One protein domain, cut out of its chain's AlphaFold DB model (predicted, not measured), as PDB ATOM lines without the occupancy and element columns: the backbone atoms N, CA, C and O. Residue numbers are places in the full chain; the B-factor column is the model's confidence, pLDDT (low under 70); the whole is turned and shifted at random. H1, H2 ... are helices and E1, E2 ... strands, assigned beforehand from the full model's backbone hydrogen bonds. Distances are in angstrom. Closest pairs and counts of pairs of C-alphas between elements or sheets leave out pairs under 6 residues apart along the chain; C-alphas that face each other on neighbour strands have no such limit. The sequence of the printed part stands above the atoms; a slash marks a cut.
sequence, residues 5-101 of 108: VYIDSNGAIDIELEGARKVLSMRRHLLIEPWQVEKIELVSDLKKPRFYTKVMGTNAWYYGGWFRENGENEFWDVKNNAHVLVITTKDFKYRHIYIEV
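Overview. This is residues 5 to 101 of the 108 residues of an uncharacterized protein of Lactococcus sp. KACC 19320 (UniProt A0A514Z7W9). A twisted sheet of five strands has a small three-stranded sheet, E1 E2 E3, over the part of one face made by E4, E7 and E8, and the short helix H1 over E5 on that same side; the two sheets are only partly face to face, with their strands crossed and a gap between them. A long link, residues 44 to 62, crosses from one edge of the larger sheet, E4, to the other, E5. The printed part has 97 residues, with elements in the order E1 E2 H1 E3 E4 E5 E6 E7 E8, mostly strand. The larger sheet runs E4 E7 E8 E6 E5 and is mixed; the smaller is antiparallel. The whole is compact, with a radius of gyration of the C-alphas of 12.5 A and spans of 36 by 30 by 25 A.

Arrangement. Start at E1, residues 5 to 7, which forms a hairpin with E2, residues 13 to 16; look for N 6 and O 14, 2.8 A apart. Next comes H1, residues 20 to 25, where every O i to N i+4 pair is within hydrogen-bond range. E3, residues 29 to 32, is antiparallel to E2, with N 15 and O 30 at 2.9 A. Edge strand E4, residues 37 to 43, is antiparallel to E7, residues 84 to 89, with N 41 and O 86 at 3.0 A. E5, residues 63 to 69, and E6, residues 72 to 78, form a hairpin, with N 67 and O 74 at 2.9 A. H1 is on this sheet at a height of 8.3 A, over E5 and along it at 18 degrees on the local plane; their closest C-alphas, of Ser 25 and Gly 65, are 4.2 A apart. E7 forms a hairpin with E8, residues 96 to 100, where N 87 and O 97 are 2.9 A apart. E8 is parallel to E6, at 4 degrees, with N 77 and O 98 at 2.8 A. E1 and E8 are apart, but only just, at 8.3 A.

Along the chain. Find C-alpha 5 at (-30.196, -56.536, -32.302), where E1 begins. From C-alpha 37 at (-33.058, -52.929, -18.826), E4 runs 16.7 A. E6 spans 18.0 A, E7 15.8 A, and E5 and E8 13.2 A each; E2 and E3 are 9.9 A each, H1 8.6 A and E1 6.7 A. E8 ends at C-alpha 100, (-38.582, -53.345, -36.009).

Size, cuts and confidence. The C-alphas farthest apart, of Ser 9 and Tyr 52, are 37.9 A apart. The printed part has no cut, and its one long link joins E4 to E5. Mean pLDDT of the printed part is 85.1; look for values under 70 at residues 57 to 62.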
ATOM      1  N   VAL A   5     -30.079 -56.532 -33.762       84.38
ATOM      2  CA  VAL A   5     -30.196 -56.536 -32.302       84.38
ATOM      3  C   VAL A   5     -29.492 -57.772 -31.769       84.38
ATOM      4  O   VAL A   5     -29.844 -58.892 -32.136       84.38
ATOM      5  N   TYR A   6     -28.525 -57.562 -30.886       87.06
ATOM      6  CA  TYR A   6     -27.801 -58.608 -30.184       87.06
ATOM      7  C   TYR A   6     -28.089 -58.482 -28.693       87.06
ATOM      8  O   TYR A   6     -27.936 -57.408 -28.115       87.06
ATOM      9  N   ILE A   7     -28.509 -59.582 -28.078       85.31
ATOM     10  CA  ILE A   7     -28.658 -59.686 -26.627       85.31
ATOM     11  C   ILE A   7     -27.538 -60.608 -26.157       85.31
ATOM     12  O   ILE A   7     -27.462 -61.760 -26.588       85.31
ATOM     13  N   ASP A   8     -26.618 -60.083 -25.354       84.38
ATOM     14  CA  ASP A   8     -25.502 -60.866 -24.837       84.38
ATOM     15  C   ASP A   8     -25.958 -61.824 -23.717       84.38
ATOM     16  O   ASP A   8     -27.065 -61.728 -23.181       84.38
ATOM     17  N   SER A   9     -25.085 -62.754 -23.318       83.75
ATOM     18  CA  SER A   9     -25.382 -63.714 -22.243       83.75
ATOM     19  C   SER A   9     -25.572 -63.074 -20.862       83.75
ATOM     20  O   SER A   9     -26.058 -63.732 -19.945       83.75
ATOM     21  N   ASN A  10     -25.153 -61.820 -20.692       84.75
ATOM     22  CA  ASN A  10     -25.286 -61.052 -19.459       84.75
ATOM     23  C   ASN A  10     -26.554 -60.179 -19.457       84.75
ATOM     24  O   ASN A  10     -26.838 -59.549 -18.440       84.75
ATOM     25  N   GLY A  11     -27.315 -60.146 -20.559       83.75
ATOM     26  CA  GLY A  11     -28.513 -59.330 -20.750       83.75
ATOM     27  C   GLY A  11     -28.253 -57.915 -21.284       83.75
ATOM     28  O   GLY A  11     -29.170 -57.094 -21.278       83.75
ATOM     29  N   ALA A  12     -27.032 -57.606 -21.721       90.69
ATOM     30  CA  ALA A  12     -26.712 -56.356 -22.394       90.69
ATOM     31  C   ALA A  12     -27.285 -56.397 -23.808       90.69
ATOM     32  O   ALA A  12     -27.247 -57.428 -24.483       90.69
ATOM     33  N   ILE A  13     -27.811 -55.266 -24.261       92.25
ATOM     34  CA  ILE A  13     -28.441 -55.157 -25.570       92.25
ATOM     35  C   ILE A  13     -27.609 -54.215 -26.427       92.25
ATOM     36  O   ILE A  13     -27.459 -53.032 -26.113       92.25
ATOM     37  N   ASP A  14     -27.107 -54.749 -27.530       92.12
ATOM     38  CA  ASP A  14     -26.395 -54.019 -28.563       92.12
ATOM     39  C   ASP A  14     -27.289 -53.908 -29.805       92.12
ATOM     40  O   ASP A  14     -27.716 -54.909 -30.383       92.12
ATOM     41  N   ILE A  15     -27.612 -52.675 -30.194       90.56
ATOM     42  CA  ILE A  15     -28.413 -52.377 -31.378       90.56
ATOM     43  C   ILE A  15     -27.541 -51.622 -32.374       90.56
ATOM     44  O   ILE A  15     -27.264 -50.427 -32.193       90.56
ATOM     45  N   GLU A  16     -27.185 -52.284 -33.472       89.19
ATOM     46  CA  GLU A  16     -26.580 -51.637 -34.630       89.19
ATOM     47  C   GLU A  16     -27.666 -51.263 -35.644       89.19
ATOM     48  O   GLU A  16     -28.363 -52.099 -36.219       89.19
ATOM     49  N   LEU A  17     -27.810 -49.961 -35.883       84.75
ATOM     50  CA  LEU A  17     -28.727 -49.440 -36.895       84.75
ATOM     51  C   LEU A  17     -28.010 -49.466 -38.228       84.75
ATOM     52  O   LEU A  17     -26.900 -48.975 -38.247       84.75
ATOM     53  N   GLU A  18     -28.599 -49.911 -39.341       79.69
ATOM     54  CA  GLU A  18     -27.900 -49.992 -40.638       79.69
ATOM     55  C   GLU A  18     -28.481 -49.124 -41.771       79.69
ATOM     56  O   GLU A  18     -29.632 -48.683 -41.760       79.69
ATOM     57  N   GLY A  19     -27.650 -48.849 -42.786       80.69
ATOM     58  CA  GLY A  19     -28.053 -48.173 -44.022       80.69
ATOM     59  C   GLY A  19     -28.732 -46.817 -43.799       80.69
ATOM     60  O   GLY A  19     -28.220 -45.950 -43.089       80.69
ATOM     61  N   ALA A  20     -29.906 -46.626 -44.410       76.69
ATOM     62  CA  ALA A  20     -30.677 -45.392 -44.275       76.69
ATOM     63  C   ALA A  20     -31.076 -45.102 -42.815       76.69
ATOM     64  O   ALA A  20     -31.135 -43.936 -42.432       76.69
ATOM     65  N   ARG A  21     -31.274 -46.124 -41.969       75.44
ATOM     66  CA  ARG A  21     -31.658 -45.941 -40.557       75.44
ATOM     67  C   ARG A  21     -30.586 -45.178 -39.771       75.44
ATOM     68  O   ARG A  21     -30.946 -44.308 -38.976       75.44
ATOM     69  N   LYS A  22     -29.290 -45.382 -40.086       76.88
ATOM     70  CA  LYS A  22     -28.164 -44.615 -39.499       76.88
ATOM     71  C   LYS A  22     -28.332 -43.105 -39.715       76.88
ATOM     72  O   LYS A  22     -28.158 -42.297 -38.805       76.88
ATOM     73  N   VAL A  23     -28.673 -42.731 -40.947       72.75
ATOM     74  CA  VAL A  23     -28.794 -41.329 -41.374       72.75
ATOM     75  C   VAL A  23     -30.076 -40.705 -40.827       72.75
ATOM     76  O   VAL A  23     -30.050 -39.591 -40.314       72.75
ATOM     77  N   LEU A  24     -31.196 -41.428 -40.903       71.50
ATOM     78  CA  LEU A  24     -32.515 -40.906 -40.542       71.50
ATOM     79  C   LEU A  24     -32.668 -40.688 -39.029       71.50
ATOM     80  O   LEU A  24     -33.225 -39.671 -38.612       71.50
ATOM     81  N   SER A  25     -32.147 -41.616 -38.223       72.56
ATOM     82  CA  SER A  25     -32.183 -41.535 -36.758       72.56
ATOM     83  C   SER A  25     -31.055 -40.680 -36.167       72.56
ATOM     84  O   SER A  25     -31.075 -40.382 -34.972       72.56
ATOM     85  N   MET A  26     -30.059 -40.305 -36.985       76.38
ATOM     86  CA  MET A  26     -28.783 -39.718 -36.553       76.38
ATOM     87  C   MET A  26     -28.075 -40.534 -35.456       76.38
ATOM     88  O   MET A  26     -27.329 -39.999 -34.631       76.38
ATOM     89  N   ARG A  27     -28.315 -41.846 -35.417       80.69
ATOM     90  CA  ARG A  27     -27.700 -42.792 -34.487       80.69
ATOM     91  C   ARG A  27     -27.102 -43.936 -35.286       80.69
ATOM     92  O   ARG A  27     -27.646 -44.335 -36.303       80.69
ATOM     93  N   ARG A  28     -25.966 -44.459 -34.832       82.38
ATOM     94  CA  ARG A  28     -25.335 -45.642 -35.440       82.38
ATOM     95  C   ARG A  28     -25.449 -46.876 -34.556       82.38
ATOM     96  O   ARG A  28     -25.516 -47.977 -35.077       82.38
ATOM     97  N   HIS A  29     -25.472 -46.662 -33.245       88.31
ATOM     98  CA  HIS A  29     -25.327 -47.708 -32.247       88.31
ATOM     99  C   HIS A  29     -26.026 -47.298 -30.948       88.31
ATOM    100  O   HIS A  29     -25.984 -46.116 -30.568       88.31
ATOM    101  N   LEU A  30     -26.682 -48.252 -30.293       90.31
ATOM    102  CA  LEU A  30     -27.198 -48.131 -28.934       90.31
ATOM    103  C   LEU A  30     -26.727 -49.348 -28.140       90.31
ATOM    104  O   LEU A  30     -27.115 -50.463 -28.454       90.31
ATOM    105  N   LEU A  31     -25.929 -49.098 -27.107       93.12
ATOM    106  CA  LEU A  31     -25.548 -50.099 -26.120       93.12
ATOM    107  C   LEU A  31     -26.328 -49.825 -24.834       93.12
ATOM    108  O   LEU A  31     -26.311 -48.693 -24.339       93.12
ATOM    109  N   ILE A  32     -27.037 -50.838 -24.344       94.69
ATOM    110  CA  ILE A  32     -27.857 -50.785 -23.135       94.69
ATOM    111  C   ILE A  32     -27.330 -51.853 -22.193       94.69
ATOM    112  O   ILE A  32     -27.352 -53.041 -22.508       94.69
ATOM    113  N   GLU A  33     -26.865 -51.423 -21.034       94.94
ATOM    114  CA  GLU A  33     -26.312 -52.329 -20.040       94.94
ATOM    115  C   GLU A  33     -27.429 -53.130 -19.351       94.94
ATOM    116  O   GLU A  33     -28.534 -52.599 -19.174       94.94
ATOM    117  N   PRO A  34     -27.168 -54.363 -18.882       93.19
ATOM    118  CA  PRO A  34     -28.212 -55.225 -18.327       93.19
ATOM    119  C   PRO A  34     -28.970 -54.574 -17.167       93.19
ATOM    120  O   PRO A  34     -30.191 -54.663 -17.068       93.19
ATOM    121  N   TRP A  35     -28.259 -53.844 -16.299       94.44
ATOM    122  CA  TRP A  35     -28.867 -53.166 -15.150       94.44
ATOM    123  C   TRP A  35     -29.754 -51.977 -15.538       94.44
ATOM    124  O   TRP A  35     -30.492 -51.488 -14.683       94.44
ATOM    125  N   GLN A  36     -29.685 -51.499 -16.784       96.38
ATOM    126  CA  GLN A  36     -30.537 -50.432 -17.311       96.38
ATOM    127  C   GLN A  36     -31.838 -50.975 -17.906       96.38
ATOM    128  O   GLN A  36     -32.794 -50.206 -18.025       96.38
ATOM    129  N   VAL A  37     -31.884 -52.264 -18.256       95.25
ATOM    130  CA  VAL A  37     -33.058 -52.929 -18.826       95.25
ATOM    131  C   VAL A  37     -34.066 -53.230 -17.719       95.25
ATOM    132  O   VAL A  37     -33.751 -53.838 -16.700       95.25
ATOM    133  N   GLU A  38     -35.301 -52.782 -17.915       95.56
ATOM    134  CA  GLU A  38     -36.427 -53.067 -17.024       95.56
ATOM    135  C   GLU A  38     -37.315 -54.173 -17.592       95.56
ATOM    136  O   GLU A  38     -37.755 -55.058 -16.862       95.56
ATOM    137  N   LYS A  39     -37.577 -54.125 -18.901       94.44
ATOM    138  CA  LYS A  39     -38.443 -55.083 -19.587       94.44
ATOM    139  C   LYS A  39     -38.079 -55.153 -21.062       94.44
ATOM    140  O   LYS A  39     -37.789 -54.125 -21.671       94.44
ATOM    141  N   ILE A  40     -38.164 -56.351 -21.631       93.62
ATOM    142  CA  ILE A  40     -38.099 -56.578 -23.072       93.62
ATOM    143  C   ILE A  40     -39.367 -57.325 -23.480       93.62
ATOM    144  O   ILE A  40     -39.773 -58.272 -22.808       93.62
ATOM    145  N   GLU A  41     -40.016 -56.887 -24.549       94.00
ATOM    146  CA  GLU A  41     -41.208 -57.543 -25.079       94.00
ATOM    147  C   GLU A  41     -41.287 -57.425 -26.597       94.00
ATOM    148  O   GLU A  41     -40.776 -56.479 -27.195       94.00
ATOM    149  N   LEU A  42     -41.947 -58.398 -27.217       92.31
ATOM    150  CA  LEU A  42     -42.218 -58.411 -28.645       92.31
ATOM    151  C   LEU A  42     -43.685 -58.044 -28.858       92.31
ATOM    152  O   LEU A  42     -44.579 -58.711 -28.339       92.31
ATOM    153  N   VAL A  43     -43.924 -56.958 -29.586       91.56
ATOM    154  CA  VAL A  43     -45.254 -56.376 -29.774       91.56
ATOM    155  C   VAL A  43     -45.599 -56.343 -31.254       91.56
ATOM    156  O   VAL A  43     -44.825 -55.869 -32.089       91.56
ATOM    157  N   SER A  44     -46.805 -56.810 -31.560       86.56
ATOM    158  CA  SER A  44     -47.453 -56.626 -32.856       86.56
ATOM    159  C   SER A  44     -48.453 -55.474 -32.795       86.56
ATOM    160  O   SER A  44     -48.998 -55.160 -31.738       86.56
ATOM    161  N   ASP A  45     -48.687 -54.835 -33.938       82.75
ATOM    162  CA  ASP A  45     -49.656 -53.748 -34.114       82.75
ATOM    163  C   ASP A  45     -49.430 -52.539 -33.193       82.75
ATOM    164  O   ASP A  45     -50.360 -51.850 -32.767       82.75
ATOM    165  N   LEU A  46     -48.157 -52.235 -32.930       85.38
ATOM    166  CA  LEU A  46     -47.756 -51.108 -32.098       85.38
ATOM    167  C   LEU A  46     -48.334 -49.785 -32.628       85.38
ATOM    168  O   LEU A  46     -48.165 -49.418 -33.796       85.38
ATOM    169  N   LYS A  47     -48.996 -49.018 -31.761       83.31
ATOM    170  CA  LYS A  47     -49.486 -47.687 -32.120       83.31
ATOM    171  C   LYS A  47     -48.304 -46.731 -32.275       83.31
ATOM    172  O   LYS A  47     -47.544 -46.530 -31.338       83.31
ATOM    173  N   LYS A  48     -48.179 -46.120 -33.455       79.31
ATOM    174  CA  LYS A  48     -47.094 -45.174 -33.755       79.31
ATOM    175  C   LYS A  48     -47.234 -43.892 -32.914       79.31
ATOM    176  O   LYS A  48     -48.373 -43.475 -32.662       79.31
ATOM    177  N   PRO A  49     -46.118 -43.245 -32.532       79.12
ATOM    178  CA  PRO A  49     -46.145 -42.032 -31.732       79.12
ATOM    179  C   PRO A  49     -46.704 -40.883 -32.574       79.12
ATOM    180  O   PRO A  49     -46.812 -40.957 -33.802       79.12
ATOM    181  N   ARG A  50     -47.078 -39.775 -31.940       80.19
ATOM    182  CA  ARG A  50     -47.597 -38.616 -32.684       80.19
ATOM    183  C   ARG A  50     -46.448 -37.846 -33.333       80.19
ATOM    184  O   ARG A  50     -45.541 -37.407 -32.650       80.19
ATOM    185  N   PHE A  51     -46.499 -37.581 -34.638       74.56
ATOM    186  CA  PHE A  51     -45.375 -36.953 -35.358       74.56
ATOM    187  C   PHE A  51     -44.852 -35.632 -34.746       74.56
ATOM    188  O   PHE A  51     -43.658 -35.356 -34.810       74.56
ATOM    189  N   TYR A  52     -45.716 -34.823 -34.127       75.69
ATOM    190  CA  TYR A  52     -45.323 -33.556 -33.494       75.69
ATOM    191  C   TYR A  52     -44.571 -33.714 -32.164       75.69
ATOM    192  O   TYR A  52     -44.022 -32.733 -31.672       75.69
ATOM    193  N   THR A  53     -44.532 -34.911 -31.568       82.00
ATOM    194  CA  THR A  53     -43.692 -35.190 -30.390       82.00
ATOM    195  C   THR A  53     -42.237 -35.440 -30.775       82.00
ATOM    196  O   THR A  53     -41.377 -35.598 -29.909       82.00
ATOM    197  N   LYS A  54     -41.933 -35.475 -32.076       82.25
ATOM    198  CA  LYS A  54     -40.591 -35.717 -32.588       82.25
ATOM    199  C   LYS A  54     -39.643 -34.564 -32.261       82.25
ATOM    200  O   LYS A  54     -39.957 -33.394 -32.471       82.25
ATOM    201  N   VAL A  55     -38.431 -34.909 -31.840       81.69
ATOM    202  CA  VAL A  55     -37.342 -33.951 -31.640       81.69
ATOM    203  C   VAL A  55     -36.774 -33.525 -33.002       81.69
ATOM    204  O   VAL A  55     -36.427 -34.366 -33.840       81.69
ATOM    205  N   MET A  56     -36.687 -32.207 -33.234       72.31
ATOM    206  CA  MET A  56     -36.147 -31.635 -34.476       72.31
ATOM    207  C   MET A  56     -34.727 -32.143 -34.772       72.31
ATOM    208  O   MET A  56     -33.910 -32.307 -33.871       72.31
ATOM    209  N   GLY A  57     -34.441 -32.381 -36.055       69.00
ATOM    210  CA  GLY A  57     -33.163 -32.922 -36.535       69.00
ATOM    211  C   GLY A  57     -33.225 -34.388 -36.974       69.00
ATOM    212  O   GLY A  57     -32.363 -34.821 -37.725       69.00
ATOM    213  N   THR A  58     -34.258 -35.146 -36.594       66.75
ATOM    214  CA  THR A  58     -34.471 -36.527 -37.076       66.75
ATOM    215  C   THR A  58     -35.427 -36.559 -38.278       66.75
ATOM    216  O   THR A  58     -36.328 -35.719 -38.387       66.75
ATOM    217  N   ASN A  59     -35.241 -37.481 -39.230       59.34
ATOM    218  CA  ASN A  59     -35.998 -37.483 -40.496       59.34
ATOM    219  C   ASN A  59     -37.416 -38.099 -40.342       59.34
ATOM    220  O   ASN A  59     -37.738 -38.715 -39.336       59.34
ATOM    221  N   ALA A  60     -38.320 -37.823 -41.287       49.94
ATOM    222  CA  ALA A  60     -39.766 -38.068 -41.227       49.94
ATOM    223  C   ALA A  60     -40.261 -39.241 -42.083       49.94
ATOM    224  O   ALA A  60     -41.444 -39.567 -42.033       49.94
ATOM    225  N   TRP A  61     -39.400 -39.846 -42.903       54.06
ATOM    226  CA  TRP A  61     -39.874 -40.821 -43.890       54.06
ATOM    227  C   TRP A  61     -40.270 -42.182 -43.311       54.06
ATOM    228  O   TRP A  61     -40.902 -42.963 -44.011       54.06
ATOM    229  N   TYR A  62     -39.988 -42.406 -42.027       61.97
ATOM    230  CA  TYR A  62     -40.363 -43.554 -41.200       61.97
ATOM    231  C   TYR A  62     -40.395 -43.078 -39.736       61.97
ATOM    232  O   TYR A  62     -39.909 -41.978 -39.451       61.97
ATOM    233  N   TYR A  63     -40.924 -43.865 -38.793       70.31
ATOM    234  CA  TYR A  63     -40.790 -43.543 -37.364       70.31
ATOM    235  C   TYR A  63     -39.393 -43.966 -36.906       70.31
ATOM    236  O   TYR A  63     -39.212 -44.935 -36.184       70.31
ATOM    237  N   GLY A  64     -38.403 -43.264 -37.457       80.50
ATOM    238  CA  GLY A  64     -36.978 -43.421 -37.223       80.50
ATOM    239  C   GLY A  64     -36.451 -42.156 -36.559       80.50
ATOM    240  O   GLY A  64     -36.323 -41.132 -37.228       80.50
ATOM    241  N   GLY A  65     -36.170 -42.188 -35.260       82.75
ATOM    242  CA  GLY A  65     -35.664 -41.028 -34.540       82.75
ATOM    243  C   GLY A  65     -36.070 -40.960 -33.076       82.75
ATOM    244  O   GLY A  65     -36.474 -41.941 -32.459       82.75
ATOM    245  N   TRP A  66     -35.926 -39.762 -32.521       87.50
ATOM    246  CA  TRP A  66     -36.195 -39.469 -31.121       87.50
ATOM    247  C   TRP A  66     -37.525 -38.726 -30.988       87.50
ATOM    248  O   TRP A  66     -37.742 -37.699 -31.636       87.50
ATOM    249  N   PHE A  67     -38.391 -39.241 -30.124       88.62
ATOM    250  CA  PHE A  67     -39.690 -38.684 -29.780       88.62
ATOM    251  C   PHE A  67     -39.762 -38.373 -28.284       88.62
ATOM    252  O   PHE A  67     -39.061 -38.981 -27.475       88.62
ATOM    253  N   ARG A  68     -40.597 -37.400 -27.920       88.06
ATOM    254  CA  ARG A  68     -40.901 -37.063 -26.531       88.06
ATOM    255  C   ARG A  68     -42.387 -37.236 -26.252       88.06
ATOM    256  O   ARG A  68     -43.172 -36.314 -26.470       88.06
ATOM    257  N   GLU A  69     -42.779 -38.410 -25.782       84.19
ATOM    258  CA  GLU A  69     -44.177 -38.772 -25.540       84.19
ATOM    259  C   GLU A  69     -44.445 -38.867 -24.035       84.19
ATOM    260  O   GLU A  69     -43.636 -39.392 -23.282       84.19
ATOM    261  N   ASN A  70     -45.546 -38.264 -23.572       85.19
ATOM    262  CA  ASN A  70     -45.942 -38.234 -22.153       85.19
ATOM    263  C   ASN A  70     -44.846 -37.776 -21.163       85.19
ATOM    264  O   ASN A  70     -44.873 -38.129 -19.990       85.19
ATOM    265  N   GLY A  71     -43.901 -36.945 -21.617       85.00
ATOM    266  CA  GLY A  71     -42.792 -36.441 -20.800       85.00
ATOM    267  C   GLY A  71     -41.519 -37.288 -20.863       85.00
ATOM    268  O   GLY A  71     -40.472 -36.803 -20.430       85.00
ATOM    269  N   GLU A  72     -41.579 -38.468 -21.476       90.50
ATOM    270  CA  GLU A  72     -40.481 -39.423 -21.594       90.50
ATOM    271  C   GLU A  72     -39.821 -39.371 -22.973       90.50
ATOM    272  O   GLU A  72     -40.418 -38.945 -23.962       90.50
ATOM    273  N   ASN A  73     -38.558 -39.788 -23.034       91.81
ATOM    274  CA  ASN A  73     -37.814 -39.881 -24.283       91.81
ATOM    275  C   ASN A  73     -37.961 -41.280 -24.872       91.81
ATOM    276  O   ASN A  73     -37.663 -42.264 -24.203       91.81
ATOM    277  N   GLU A  74     -38.297 -41.353 -26.150       92.38
ATOM    278  CA  GLU A  74     -38.435 -42.606 -26.876       92.38
ATOM    279  C   GLU A  74     -37.540 -42.626 -28.110       92.38
ATOM    280  O   GLU A  74     -37.391 -41.619 -28.809       92.38
ATOM    281  N   PHE A  75     -36.969 -43.787 -28.403       91.38
ATOM    282  CA  PHE A  75     -36.271 -44.035 -29.652       91.38
ATOM    283  C   PHE A  75     -37.080 -44.989 -30.509       91.38
ATOM    284  O   PHE A  75     -37.394 -46.093 -30.082       91.38
ATOM    285  N   TRP A  76     -37.377 -44.570 -31.727       88.81
ATOM    286  CA  TRP A  76     -38.104 -45.378 -32.685       88.81
ATOM    287  C   TRP A  76     -37.209 -45.684 -33.876       88.81
ATOM    288  O   TRP A  76     -36.556 -44.794 -34.415       88.81
ATOM    289  N   ASP A  77     -37.201 -46.940 -34.292       87.69
ATOM    290  CA  ASP A  77     -36.658 -47.418 -35.555       87.69
ATOM    291  C   ASP A  77     -37.635 -48.431 -36.163       87.69
ATOM    292  O   ASP A  77     -37.385 -49.636 -36.253       87.69
ATOM    293  N   VAL A  78     -38.816 -47.916 -36.517       85.12
ATOM    294  CA  VAL A  78     -39.963 -48.717 -36.951       85.12
ATOM    295  C   VAL A  78     -40.518 -48.177 -38.268       85.12
ATOM    296  O   VAL A  78     -40.988 -47.037 -38.372       85.12
ATOM    297  N   LYS A  79     -40.500 -49.018 -39.302       80.38
ATOM    298  CA  LYS A  79     -41.183 -48.780 -40.577       80.38
ATOM    299  C   LYS A  79     -42.552 -49.463 -40.565       80.38
ATOM    300  O   LYS A  79     -43.560 -48.779 -40.796       80.38
ATOM    301  N   ASN A  80     -42.595 -50.752 -40.227       78.56
ATOM    302  CA  ASN A  80     -43.822 -51.538 -40.080       78.56
ATOM    303  C   ASN A  80     -44.047 -51.946 -38.619       78.56
ATOM    304  O   ASN A  80     -43.116 -52.323 -37.923       78.56
ATOM    305  N   ASN A  81     -45.300 -51.914 -38.166       81.06
ATOM    306  CA  ASN A  81     -45.650 -52.196 -36.768       81.06
ATOM    307  C   ASN A  81     -45.915 -53.677 -36.487       81.06
ATOM    308  O   ASN A  81     -46.402 -54.012 -35.413       81.06
ATOM    309  N   ALA A  82     -45.683 -54.549 -37.465       82.69
ATOM    310  CA  ALA A  82     -46.089 -55.947 -37.380       82.69
ATOM    311  C   ALA A  82     -45.260 -56.729 -36.348       82.69
ATOM    312  O   ALA A  82     -45.790 -57.620 -35.685       82.69
ATOM    313  N   HIS A  83     -43.977 -56.382 -36.204       89.00
ATOM    314  CA  HIS A  83     -43.046 -57.103 -35.348       89.00
ATOM    315  C   HIS A  83     -42.006 -56.145 -34.761       89.00
ATOM    316  O   HIS A  83     -41.040 -55.759 -35.423       89.00
ATOM    317  N   VAL A  84     -42.258 -55.682 -33.536       91.06
ATOM    318  CA  VAL A  84     -41.448 -54.648 -32.889       91.06
ATOM    319  C   VAL A  84     -40.953 -55.144 -31.542       91.06
ATOM    320  O   VAL A  84     -41.742 -55.480 -30.662       91.06
ATOM    321  N   LEU A  85     -39.635 -55.145 -31.376       93.00
ATOM    322  CA  LEU A  85     -38.995 -55.324 -30.088       93.00
ATOM    323  C   LEU A  85     -39.088 -54.015 -29.304       93.00
ATOM    324  O   LEU A  85     -38.635 -52.967 -29.772       93.00
ATOM    325  N   VAL A  86     -39.669 -54.083 -28.113       94.56
ATOM    326  CA  VAL A  86     -39.795 -52.962 -27.187       94.56
ATOM    327  C   VAL A  86     -38.893 -53.214 -25.995       94.56
ATOM    328  O   VAL A  86     -39.060 -54.189 -25.265       94.56
ATOM    329  N   ILE A  87     -37.945 -52.307 -25.786       95.38
ATOM    330  CA  ILE A  87     -37.037 -52.332 -24.644       95.38
ATOM    331  C   ILE A  87     -37.391 -51.146 -23.754       95.38
ATOM    332  O   ILE A  87     -37.273 -49.989 -24.166       95.38
ATOM    333  N   THR A  88     -37.827 -51.441 -22.533       96.44
ATOM    334  CA  THR A  88     -38.073 -50.446 -21.487       96.44
ATOM    335  C   THR A  88     -36.849 -50.352 -20.591       96.44
ATOM    336  O   THR A  88     -36.327 -51.371 -20.139       96.44
ATOM    337  N   THR A  89     -36.395 -49.131 -20.320       96.94
ATOM    338  CA  THR A  89     -35.187 -48.851 -19.536       96.94
ATOM    339  C   THR A  89     -35.490 -47.906 -18.378       96.94
ATOM    340  O   THR A  89     -36.394 -47.084 -18.486       96.94
ATOM    341  N   LYS A  90     -34.723 -47.962 -17.286       93.69
ATOM    342  CA  LYS A  90     -34.912 -47.081 -16.108       93.69
ATOM    343  C   LYS A  90     -33.876 -45.962 -15.956       93.69
ATOM    344  O   LYS A  90     -34.238 -44.877 -15.526       93.69
ATOM    345  N   ASP A  91     -32.635 -46.190 -16.391       92.00
ATOM    346  CA  ASP A  91     -31.510 -45.246 -16.255       92.00
ATOM    347  C   ASP A  91     -30.764 -45.063 -17.586       92.00
ATOM    348  O   ASP A  91     -29.532 -45.107 -17.665       92.00
ATOM    349  N   PHE A  92     -31.520 -44.901 -18.671       93.94
ATOM    350  CA  PHE A  92     -30.987 -44.677 -20.011       93.94
ATOM    351  C   PHE A  92     -31.639 -43.453 -20.655       93.94
ATOM    352  O   PHE A  92     -32.717 -43.007 -20.270       93.94
ATOM    353  N   LYS A  93     -30.988 -42.896 -21.681       92.44
ATOM    354  CA  LYS A  93     -31.455 -41.669 -22.355       92.44
ATOM    355  C   LYS A  93     -32.850 -41.795 -22.992       92.44
ATOM    356  O   LYS A  93     -33.477 -40.767 -23.255       92.44
ATOM    357  N   TYR A  94     -33.298 -43.024 -23.259       93.81
ATOM    358  CA  TYR A  94     -34.607 -43.361 -23.813       93.81
ATOM    359  C   TYR A  94     -35.319 -44.331 -22.876       93.81
ATOM    360  O   TYR A  94     -34.812 -45.433 -22.685       93.81
ATOM    361  N   ARG A  95     -36.487 -43.952 -22.353       95.81
ATOM    362  CA  ARG A  95     -37.344 -44.842 -21.560       95.81
ATOM    363  C   ARG A  95     -37.771 -46.046 -22.391       95.81
ATOM    364  O   ARG A  95     -37.652 -47.168 -21.919       95.81
ATOM    365  N   HIS A  96     -38.203 -45.805 -23.629       95.06
ATOM    366  CA  HIS A  96     -38.625 -46.850 -24.555       95.06
ATOM    367  C   HIS A  96     -37.814 -46.813 -25.846       95.06
ATOM    368  O   HIS A  96     -37.558 -45.747 -26.416       95.06
ATOM    369  N   ILE A  97     -37.400 -47.991 -26.301       94.12
ATOM    370  CA  ILE A  97     -36.678 -48.194 -27.553       94.12
ATOM    371  C   ILE A  97     -37.468 -49.216 -28.361       94.12
ATOM    372  O   ILE A  97     -37.669 -50.341 -27.912       94.12
ATOM    373  N   TYR A  98     -37.918 -48.802 -29.538       92.31
ATOM    374  CA  TYR A  98     -38.771 -49.575 -30.429       92.31
ATOM    375  C   TYR A  98     -37.984 -49.917 -31.687       92.31
ATOM    376  O   TYR A  98     -37.673 -49.021 -32.475       92.31
ATOM    377  N   ILE A  99     -37.658 -51.193 -31.876       90.00
ATOM    378  CA  ILE A  99     -36.894 -51.676 -33.030       90.00
ATOM    379  C   ILE A  99     -37.757 -52.648 -33.825       90.00
ATOM    380  O   ILE A  99     -38.191 -53.670 -33.301       90.00
ATOM    381  N   GLU A 100     -38.008 -52.348 -35.100       88.44
ATOM    382  CA  GLU A 100     -38.582 -53.345 -36.009       88.44
ATOM    383  C   GLU A 100     -37.556 -54.452 -36.251       88.44
ATOM    384  O   GLU A 100     -36.449 -54.168 -36.723       88.44
ATOM    385  N   VAL A 101     -37.958 -55.683 -35.944       87.00
ATOM    386  CA  VAL A 101     -37.173 -56.914 -36.091       87.00
ATOM    387  C   VAL A 101     -37.827 -57.826 -37.130       87.00
ATOM    388  O   VAL A 101     -39.016 -57.689 -37.428       87.00
TER     389      VAL A 101